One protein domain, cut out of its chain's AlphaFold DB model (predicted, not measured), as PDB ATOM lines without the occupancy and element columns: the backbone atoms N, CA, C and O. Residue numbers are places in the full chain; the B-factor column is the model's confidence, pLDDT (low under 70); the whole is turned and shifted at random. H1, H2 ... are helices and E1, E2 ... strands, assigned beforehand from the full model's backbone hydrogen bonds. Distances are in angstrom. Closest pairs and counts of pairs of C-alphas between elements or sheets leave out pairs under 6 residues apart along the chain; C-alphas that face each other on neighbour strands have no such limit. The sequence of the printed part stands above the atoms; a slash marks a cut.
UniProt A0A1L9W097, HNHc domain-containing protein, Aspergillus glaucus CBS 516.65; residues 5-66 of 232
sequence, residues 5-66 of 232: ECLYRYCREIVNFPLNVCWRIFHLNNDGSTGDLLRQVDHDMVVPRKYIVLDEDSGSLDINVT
ATOM      1  N   GLU A   5     129.628  78.789 111.489       86.75
ATOM      2  CA  GLU A   5     128.505  77.860 111.705       86.75
ATOM      3  C   GLU A   5     128.410  77.381 113.161       86.75
ATOM      4  O   GLU A   5     127.331  77.335 113.754       86.75
ATOM      5  N   CYS A   6     129.550  77.046 113.771       79.94
ATOM      6  CA  CYS A   6     129.570  76.565 115.147       79.94
ATOM      7  C   CYS A   6     129.080  77.643 116.114       79.94
ATOM      8  O   CYS A   6     128.345  77.314 117.037       79.94
ATOM      9  N   LEU A   7     129.413  78.919 115.892       82.31
ATOM     10  CA  LEU A   7     128.913  80.007 116.734       82.31
ATOM     11  C   LEU A   7     127.385  80.133 116.649       82.31
ATOM     12  O   LEU A   7     126.737  80.275 117.683       82.31
ATOM     13  N   TYR A   8     126.800  80.000 115.455       86.88
ATOM     14  CA  TYR A   8     125.343  79.953 115.293       86.88
ATOM     15  C   TYR A   8     124.723  78.786 116.065       86.88
ATOM     16  O   TYR A   8     123.760  78.981 116.811       86.88
ATOM     17  N   ARG A   9     125.282  77.578 115.937       85.56
ATOM     18  CA  ARG A   9     124.806  76.423 116.711       85.56
ATOM     19  C   ARG A   9     124.918  76.671 118.215       85.56
ATOM     20  O   ARG A   9     123.971  76.403 118.939       85.56
ATOM     21  N   TYR A  10     126.033  77.219 118.684       79.44
ATOM     22  CA  TYR A  10     126.252  77.480 120.106       79.44
ATOM     23  C   TYR A  10     125.260  78.510 120.647       79.44
ATOM     24  O   TYR A  10     124.693  78.311 121.718       79.44
ATOM     25  N   CYS A  11     124.976  79.567 119.882       81.31
ATOM     26  CA  CYS A  11     123.956  80.552 120.226       81.31
ATOM     27  C   CYS A  11     122.560  79.927 120.379       81.31
ATOM     28  O   CYS A  11     121.869  80.274 121.332       81.31
ATOM     29  N   ARG A  12     122.161  78.975 119.517       83.81
ATOM     30  CA  ARG A  12     120.860  78.267 119.630       83.81
ATOM     31  C   ARG A  12     120.688  77.512 120.942       83.81
ATOM     32  O   ARG A  12     119.567  77.287 121.373       83.81
ATOM     33  N   GLU A  13     121.793  77.095 121.535       77.06
ATOM     34  CA  GLU A  13     121.798  76.217 122.700       77.06
ATOM     35  C   GLU A  13     121.897  77.012 124.009       77.06
ATOM     36  O   GLU A  13     121.443  76.559 125.055       77.06
ATOM     37  N   ILE A  14     122.472  78.220 123.957       74.06
ATOM     38  CA  ILE A  14     122.622  79.100 125.128       74.06
ATOM     39  C   ILE A  14     121.552  80.194 125.197       74.06
ATOM     40  O   ILE A  14     121.313  80.737 126.275       74.06
ATOM     41  N   VAL A  15     120.916  80.542 124.076       81.62
ATOM     42  CA  VAL A  15     119.905  81.602 124.001       81.62
ATOM     43  C   VAL A  15     118.551  81.013 123.614       81.62
ATOM     44  O   VAL A  15     118.397  80.384 122.570       81.62
ATOM     45  N   ASN A  16     117.547  81.293 124.437       85.00
ATOM     46  CA  ASN A  16     116.145  81.069 124.123       85.00
ATOM     47  C   ASN A  16     115.650  82.217 123.243       85.00
ATOM     48  O   ASN A  16     115.319  83.300 123.735       85.00
ATOM     49  N   PHE A  17     115.621  81.973 121.938       85.94
ATOM     50  CA  PHE A  17     115.054  82.905 120.975       85.94
ATOM     51  C   PHE A  17     113.522  82.808 120.942       85.94
ATOM     52  O   PHE A  17     112.979  81.711 121.114       85.94
ATOM     53  N   PRO A  18     112.812  83.922 120.686       86.56
ATOM     54  CA  PRO A  18     111.373  83.895 120.463       86.56
ATOM     55  C   PRO A  18     110.981  82.940 119.329       86.56
ATOM     56  O   PRO A  18     111.673  82.822 118.315       86.56
ATOM     57  N   LEU A  19     109.837  82.273 119.492       83.31
ATOM     58  CA  LEU A  19     109.288  81.400 118.456       83.31
ATOM     59  C   LEU A  19     108.994  82.205 117.185       83.31
ATOM     60  O   LEU A  19     108.462  83.309 117.254       83.31
ATOM     61  N   ASN A  20     109.290  81.614 116.026       83.88
ATOM     62  CA  ASN A  20     109.058  82.188 114.693       83.88
ATOM     63  C   ASN A  20     109.842  83.471 114.372       83.88
ATOM     64  O   ASN A  20     109.521  84.134 113.389       83.88
ATOM     65  N   VAL A  21     110.873  83.810 115.149       84.56
ATOM     66  CA  VAL A  21     111.758  84.933 114.827       84.56
ATOM     67  C   VAL A  21     113.052  84.419 114.205       84.56
ATOM     68  O   VAL A  21     113.755  83.583 114.778       84.56
ATOM     69  N   CYS A  22     113.372  84.932 113.019       90.06
ATOM     70  CA  CYS A  22     114.679  84.736 112.412       90.06
ATOM     71  C   CYS A  22     115.679  85.695 113.053       90.06
ATOM     72  O   CYS A  22     115.415  86.886 113.184       90.06
ATOM     73  N   TRP A  23     116.836  85.168 113.435       92.31
ATOM     74  CA  TRP A  23     117.921  85.949 114.013       92.31
ATOM     75  C   TRP A  23     119.226  85.697 113.269       92.31
ATOM     76  O   TRP A  23     119.402  84.676 112.586       92.31
ATOM     77  N   ARG A  24     120.137  86.656 113.389       92.75
ATOM     78  CA  ARG A  24     121.445  86.662 112.740       92.75
ATOM     79  C   ARG A  24     122.498  87.225 113.692       92.75
ATOM     80  O   ARG A  24     122.183  87.954 114.630       92.75
ATOM     81  N   ILE A  25     123.755  86.856 113.461       90.44
ATOM     82  CA  ILE A  25     124.898  87.374 114.217       90.44
ATOM     83  C   ILE A  25     125.598  88.415 113.359       90.44
ATOM     84  O   ILE A  25     125.944  88.138 112.216       90.44
ATOM     85  N   PHE A  26     125.863  89.583 113.924       88.38
ATOM     86  CA  PHE A  26     126.581  90.668 113.269       88.38
ATOM     87  C   PHE A  26     127.841  91.010 114.051       88.38
ATOM     88  O   PHE A  26     127.953  90.747 115.254       88.38
ATOM     89  N   HIS A  27     128.799  91.628 113.376       88.44
ATOM     90  CA  HIS A  27     129.885  92.299 114.070       88.44
ATOM     91  C   HIS A  27     129.353  93.492 114.862       88.44
ATOM     92  O   HIS A  27     128.526  94.255 114.374       88.44
ATOM     93  N   LEU A  28     129.853  93.661 116.084       86.56
ATOM     94  CA  LEU A  28     129.617  94.867 116.864       86.56
ATOM     95  C   LEU A  28     130.863  95.744 116.774       86.56
ATOM     96  O   LEU A  28     131.932  95.369 117.271       86.56
ATOM     97  N   ASN A  29     130.723  96.896 116.126       87.31
ATOM     98  CA  ASN A  29     131.807  97.854 115.975       87.31
ATOM     99  C   ASN A  29     132.160  98.490 117.327       87.31
ATOM    100  O   ASN A  29     131.385  98.475 118.286       87.31
ATOM    101  N   ASN A  30     133.360  99.067 117.424       88.00
ATOM    102  CA  ASN A  30     133.828  99.682 118.670       88.00
ATOM    103  C   ASN A  30     133.008 100.915 119.084       88.00
ATOM    104  O   ASN A  30     132.984 101.245 120.267       88.00
ATOM    105  N   ASP A  31     132.345 101.568 118.129       91.38
ATOM    106  CA  ASP A  31     131.426 102.690 118.347       91.38
ATOM    107  C   ASP A  31     130.007 102.243 118.755       91.38
ATOM    108  O   ASP A  31     129.144 103.084 118.996       91.38
ATOM    109  N   GLY A  32     129.767 100.929 118.859       86.69
ATOM    110  CA  GLY A  32     128.471 100.347 119.201       86.69
ATOM    111  C   GLY A  32     127.525 100.161 118.014       86.69
ATOM    112  O   GLY A  32     126.425  99.652 118.213       86.69
ATOM    113  N   SER A  33     127.932 100.532 116.796       89.94
ATOM    114  CA  SER A  33     127.135 100.301 115.591       89.94
ATOM    115  C   SER A  33     127.186  98.839 115.129       89.94
ATOM    116  O   SER A  33     128.150  98.105 115.383       89.94
ATOM    117  N   THR A  34     126.137  98.416 114.425       91.69
ATOM    118  CA  THR A  34     126.072  97.106 113.771       91.69
ATOM    119  C   THR A  34     126.944  97.115 112.517       91.69
ATOM    120  O   THR A  34     126.766  97.952 111.633       91.69
ATOM    121  N   GLY A  35     127.906  96.199 112.458       90.75
ATOM    122  CA  GLY A  35     128.763  95.959 111.300       90.75
ATOM    123  C   GLY A  35     128.252  94.818 110.422       90.75
ATOM    124  O   GLY A  35     127.065  94.492 110.421       90.75
ATOM    125  N   ASP A  36     129.168  94.188 109.684       92.00
ATOM    126  CA  ASP A  36     128.808  93.152 108.714       92.00
ATOM    127  C   ASP A  36     128.156  91.922 109.358       92.00
ATOM    128  O   ASP A  36     128.487  91.509 110.478       92.00
ATOM    129  N   LEU A  37     127.259  91.304 108.589       92.12
ATOM    130  CA  LEU A  37     126.649  90.017 108.897       92.12
ATOM    131  C   LEU A  37     127.718  88.919 108.963       92.12
ATOM    132  O   LEU A  37     128.467  88.696 108.007       92.12
ATOM    133  N   LEU A  38     127.722  88.161 110.058       90.25
ATOM    134  CA  LEU A  38     128.483  86.926 110.165       90.25
ATOM    135  C   LEU A  38     127.778  85.838 109.356       90.25
ATOM    136  O   LEU A  38     126.633  85.478 109.645       90.25
ATOM    137  N   ARG A  39     128.450  85.307 108.337       90.88
ATOM    138  CA  ARG A  39     127.846  84.324 107.437       90.88
ATOM    139  C   ARG A  39     127.722  82.981 108.146       90.88
ATOM    140  O   ARG A  39     128.589  82.563 108.905       90.88
ATOM    141  N   GLN A  40     126.629  82.284 107.884       88.38
ATOM    142  CA  GLN A  40     126.418  80.943 108.408       88.38
ATOM    143  C   GLN A  40     127.123  79.928 107.486       88.38
ATOM    144  O   GLN A  40     126.515  79.367 106.578       88.38
ATOM    145  N   VAL A  41     128.449  79.812 107.637       86.25
ATOM    146  CA  VAL A  41     129.323  78.941 106.830       86.25
ATOM    147  C   VAL A  41     130.295  78.150 107.712       86.25
ATOM    148  O   VAL A  41     130.688  78.591 108.794       86.25
ATOM    149  N   ASP A  42     130.697  76.970 107.246       80.25
ATOM    150  CA  ASP A  42     131.487  75.985 108.002       80.25
ATOM    151  C   ASP A  42     133.014  76.146 107.869       80.25
ATOM    152  O   ASP A  42     133.770  75.650 108.706       80.25
ATOM    153  N   HIS A  43     133.471  76.851 106.836       78.81
ATOM    154  CA  HIS A  43     134.888  77.025 106.508       78.81
ATOM    155  C   HIS A  43     135.469  78.351 107.000       78.81
ATOM    156  O   HIS A  43     136.667  78.411 107.296       78.81
ATOM    157  N   ASP A  44     134.644  79.392 107.145       84.56
ATOM    158  CA  ASP A  44     135.123  80.667 107.669       84.56
ATOM    159  C   ASP A  44     135.236  80.613 109.189       84.56
ATOM    160  O   ASP A  44     134.366  80.116 109.908       84.56
ATOM    161  N   MET A  45     136.335  81.164 109.691       81.75
ATOM    162  CA  MET A  45     136.610  81.220 111.118       81.75
ATOM    163  C   MET A  45     136.011  82.489 111.723       81.75
ATOM    164  O   MET A  45     136.015  83.564 111.119       81.75
ATOM    165  N   VAL A  46     135.520  82.372 112.951       81.88
ATOM    166  CA  VAL A  46     135.125  83.507 113.782       81.88
ATOM    167  C   VAL A  46     136.384  84.277 114.159       81.88
ATOM    168  O   VAL A  46     137.312  83.731 114.760       81.88
ATOM    169  N   VAL A  47     136.414  85.566 113.829       81.44
ATOM    170  CA  VAL A  47     137.524  86.444 114.213       81.44
ATOM    171  C   VAL A  47     137.330  86.901 115.665       81.44
ATOM    172  O   VAL A  47     136.219  87.297 116.016       81.44
ATOM    173  N   PRO A  48     138.360  86.910 116.527       76.00
ATOM    174  CA  PRO A  48     138.227  87.429 117.890       76.00
ATOM    175  C   PRO A  48     137.845  88.921 117.897       76.00
ATOM    176  O   PRO A  48     138.678  89.782 117.623       76.00
ATOM    177  N   ARG A  49     136.571  89.226 118.170       77.62
ATOM    178  CA  ARG A  49     136.013  90.580 118.329       77.62
ATOM    179  C   ARG A  49     134.632  90.515 118.988       77.62
ATOM    180  O   ARG A  49     134.192  89.440 119.387       77.62
ATOM    181  N   LYS A  50     133.957  91.658 119.117       81.38
ATOM    182  CA  LYS A  50     132.593  91.731 119.651       81.38
ATOM    183  C   LYS A  50     131.565  91.390 118.572       81.38
ATOM    184  O   LYS A  50     131.727  91.756 117.406       81.38
ATOM    185  N   TYR A  51     130.507  90.712 118.993       85.81
ATOM    186  CA  TYR A  51     129.393  90.293 118.153       85.81
ATOM    187  C   TYR A  51     128.079  90.669 118.827       85.81
ATOM    188  O   TYR A  51     128.013  90.735 120.055       85.81
ATOM    189  N   ILE A  52     127.050  90.896 118.021       87.56
ATOM    190  CA  ILE A  52     125.690  91.174 118.474       87.56
ATOM    191  C   ILE A  52     124.720  90.242 117.753       87.56
ATOM    192  O   ILE A  52     124.922  89.911 116.585       87.56
ATOM    193  N   VAL A  53     123.694  89.788 118.467       89.38
ATOM    194  CA  VAL A  53     122.607  88.994 117.892       89.38
ATOM    195  C   VAL A  53     121.397  89.898 117.741       89.38
ATOM    196  O   VAL A  53     120.986  90.534 118.709       89.38
ATOM    197  N   LEU A  54     120.857  89.957 116.530       88.31
ATOM    198  CA  LEU A  54     119.712  90.787 116.162       88.31
ATOM    199  C   LEU A  54     118.711  89.937 115.379       88.31
ATOM    200  O   LEU A  54     119.031  88.813 114.971       88.31
ATOM    201  N   ASP A  55     117.506  90.461 115.171       90.56
ATOM    202  CA  ASP A  55     116.581  89.864 114.210       90.56
ATOM    203  C   ASP A  55     117.106  90.006 112.763       90.56
ATOM    204  O   ASP A  55     118.183  90.558 112.507       90.56
ATOM    205  N   GLU A  56     116.374  89.449 111.802       85.94
ATOM    206  CA  GLU A  56     116.744  89.493 110.383       85.94
ATOM    207  C   GLU A  56     116.759  90.913 109.782       85.94
ATOM    208  O   GLU A  56     117.548  91.175 108.874       85.94
ATOM    209  N   ASP A  57     115.986  91.839 110.350       85.75
ATOM    210  CA  ASP A  57     115.898  93.248 109.961       85.75
ATOM    211  C   ASP A  57     116.848  94.146 110.784       85.75
ATOM    212  O   ASP A  57     116.781  95.374 110.717       85.75
ATOM    213  N   SER A  58     117.784  93.545 111.532       81.19
ATOM    214  CA  SER A  58     118.721  94.224 112.445       81.19
ATOM    215  C   SER A  58     118.056  94.933 113.637       81.19
ATOM    216  O   SER A  58     118.635  95.849 114.226       81.19
ATOM    217  N   GLY A  59     116.854  94.502 114.015       84.44
ATOM    218  CA  GLY A  59     116.133  94.934 115.204       84.44
ATOM    219  C   GLY A  59     116.562  94.206 116.481       84.44
ATOM    220  O   GLY A  59     117.183  93.137 116.469       84.44
ATOM    221  N   SER A  60     116.239  94.819 117.621       85.94
ATOM    222  CA  SER A  60     116.495  94.245 118.943       85.94
ATOM    223  C   SER A  60     115.574  93.060 119.220       85.94
ATOM    224  O   SER A  60     114.362  93.143 119.037       85.94
ATOM    225  N   LEU A  61     116.149  91.988 119.759       85.81
ATOM    226  CA  LEU A  61     115.419  90.801 120.188       85.81
ATOM    227  C   LEU A  61     115.239  90.793 121.704       85.81
ATOM    228  O   LEU A  61     116.201  91.001 122.445       85.81
ATOM    229  N   ASP A  62     114.034  90.465 122.163       86.69
ATOM    230  CA  ASP A  62     113.818  90.086 123.559       86.69
ATOM    231  C   ASP A  62     114.209  88.612 123.740       86.69
ATOM    232  O   ASP A  62     113.512  87.704 123.281       86.69
ATOM    233  N   ILE A  63     115.383  88.376 124.328       82.75
ATOM    234  CA  ILE A  63     115.965  87.041 124.497       82.75
ATOM    235  C   ILE A  63     116.190  86.716 125.967       82.75
ATOM    236  O   ILE A  63     116.537  87.575 126.774       82.75
ATOM    237  N   ASN A  64     116.095  85.430 126.293       82.06
ATOM    238  CA  ASN A  64     116.510  84.909 127.590       82.06
ATOM    239  C   ASN A  64     117.681  83.946 127.405       82.06
ATOM    240  O   ASN A  64     117.668  83.117 126.501       82.06
ATOM    241  N   VAL A  65     118.687  84.008 128.273       77.19
ATOM    242  CA  VAL A  65     119.737  82.979 128.319       77.19
ATOM    243  C   VAL A  65     119.176  81.749 129.035       77.19
ATOM    244  O   VAL A  65     118.350  81.879 129.945       77.19
ATOM    245  N   THR A  66     119.585  80.552 128.626       72.69
ATOM    246  CA  THR A  66     119.198  79.318 129.318       72.69
ATOM    247  C   THR A  66     119.642  79.353 130.788       72.69
ATOM    248  O   THR A  66     120.612  80.015 131.162       72.69
TER     249      THR A  66
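This is residues 5 to 66 of the 232 residues of the protein "HNHc domain-containing protein" of Aspergillus glaucus CBS 516.65 (UniProt A0A1L9W097). A short helix, H1, grazes a small, strongly twisted sheet of three strands, E2, E1 and E3, with one long loop, residues 38 to 50, between E2 and E3. Residues 64 to 65 fold back to pair, antiparallel, with residues 15 to 16 after H1. The printed part has 62 residues, under half of them in named elements, in the order H1, E1, E2, E3; the antiparallel sheet runs E2, E1, E3, and the class is mixed. It is compact, with a radius of gyration of the C-alphas of 11.5 A and spans of 28 by 27 by 19 A.

H1, residues 5 to 14, has every O i to N i+4 pair within hydrogen-bond range. E1, residues 23 to 28, and E2, residues 34 to 37, form an antiparallel hairpin at 121 degrees, with N 35 and O 27 2.8 A apart. E3, residues 51 to 55, is antiparallel to E1 at 145 degrees, with N 26 and O 52 2.8 A apart. H1 is on the sheet but only grazes it with residues 7 to 12; its closest C-alphas to E1 are Tyr 8 and Ile 25, 7.5 A.

H1 spans 14.7 A from C-alpha 5 at (128.505, 77.860, 111.705). E1 spans 15.0 A, E2 8.6 A, and E3 13.4 A to C-alpha 55 at (116.581, 89.864, 114.210).

The farthest C-alphas, Leu 19 and Asp 31, are 30.7 A apart. The printed part has no cut; the link E2 to E3 is long. No printed residue is under 70 in pLDDT.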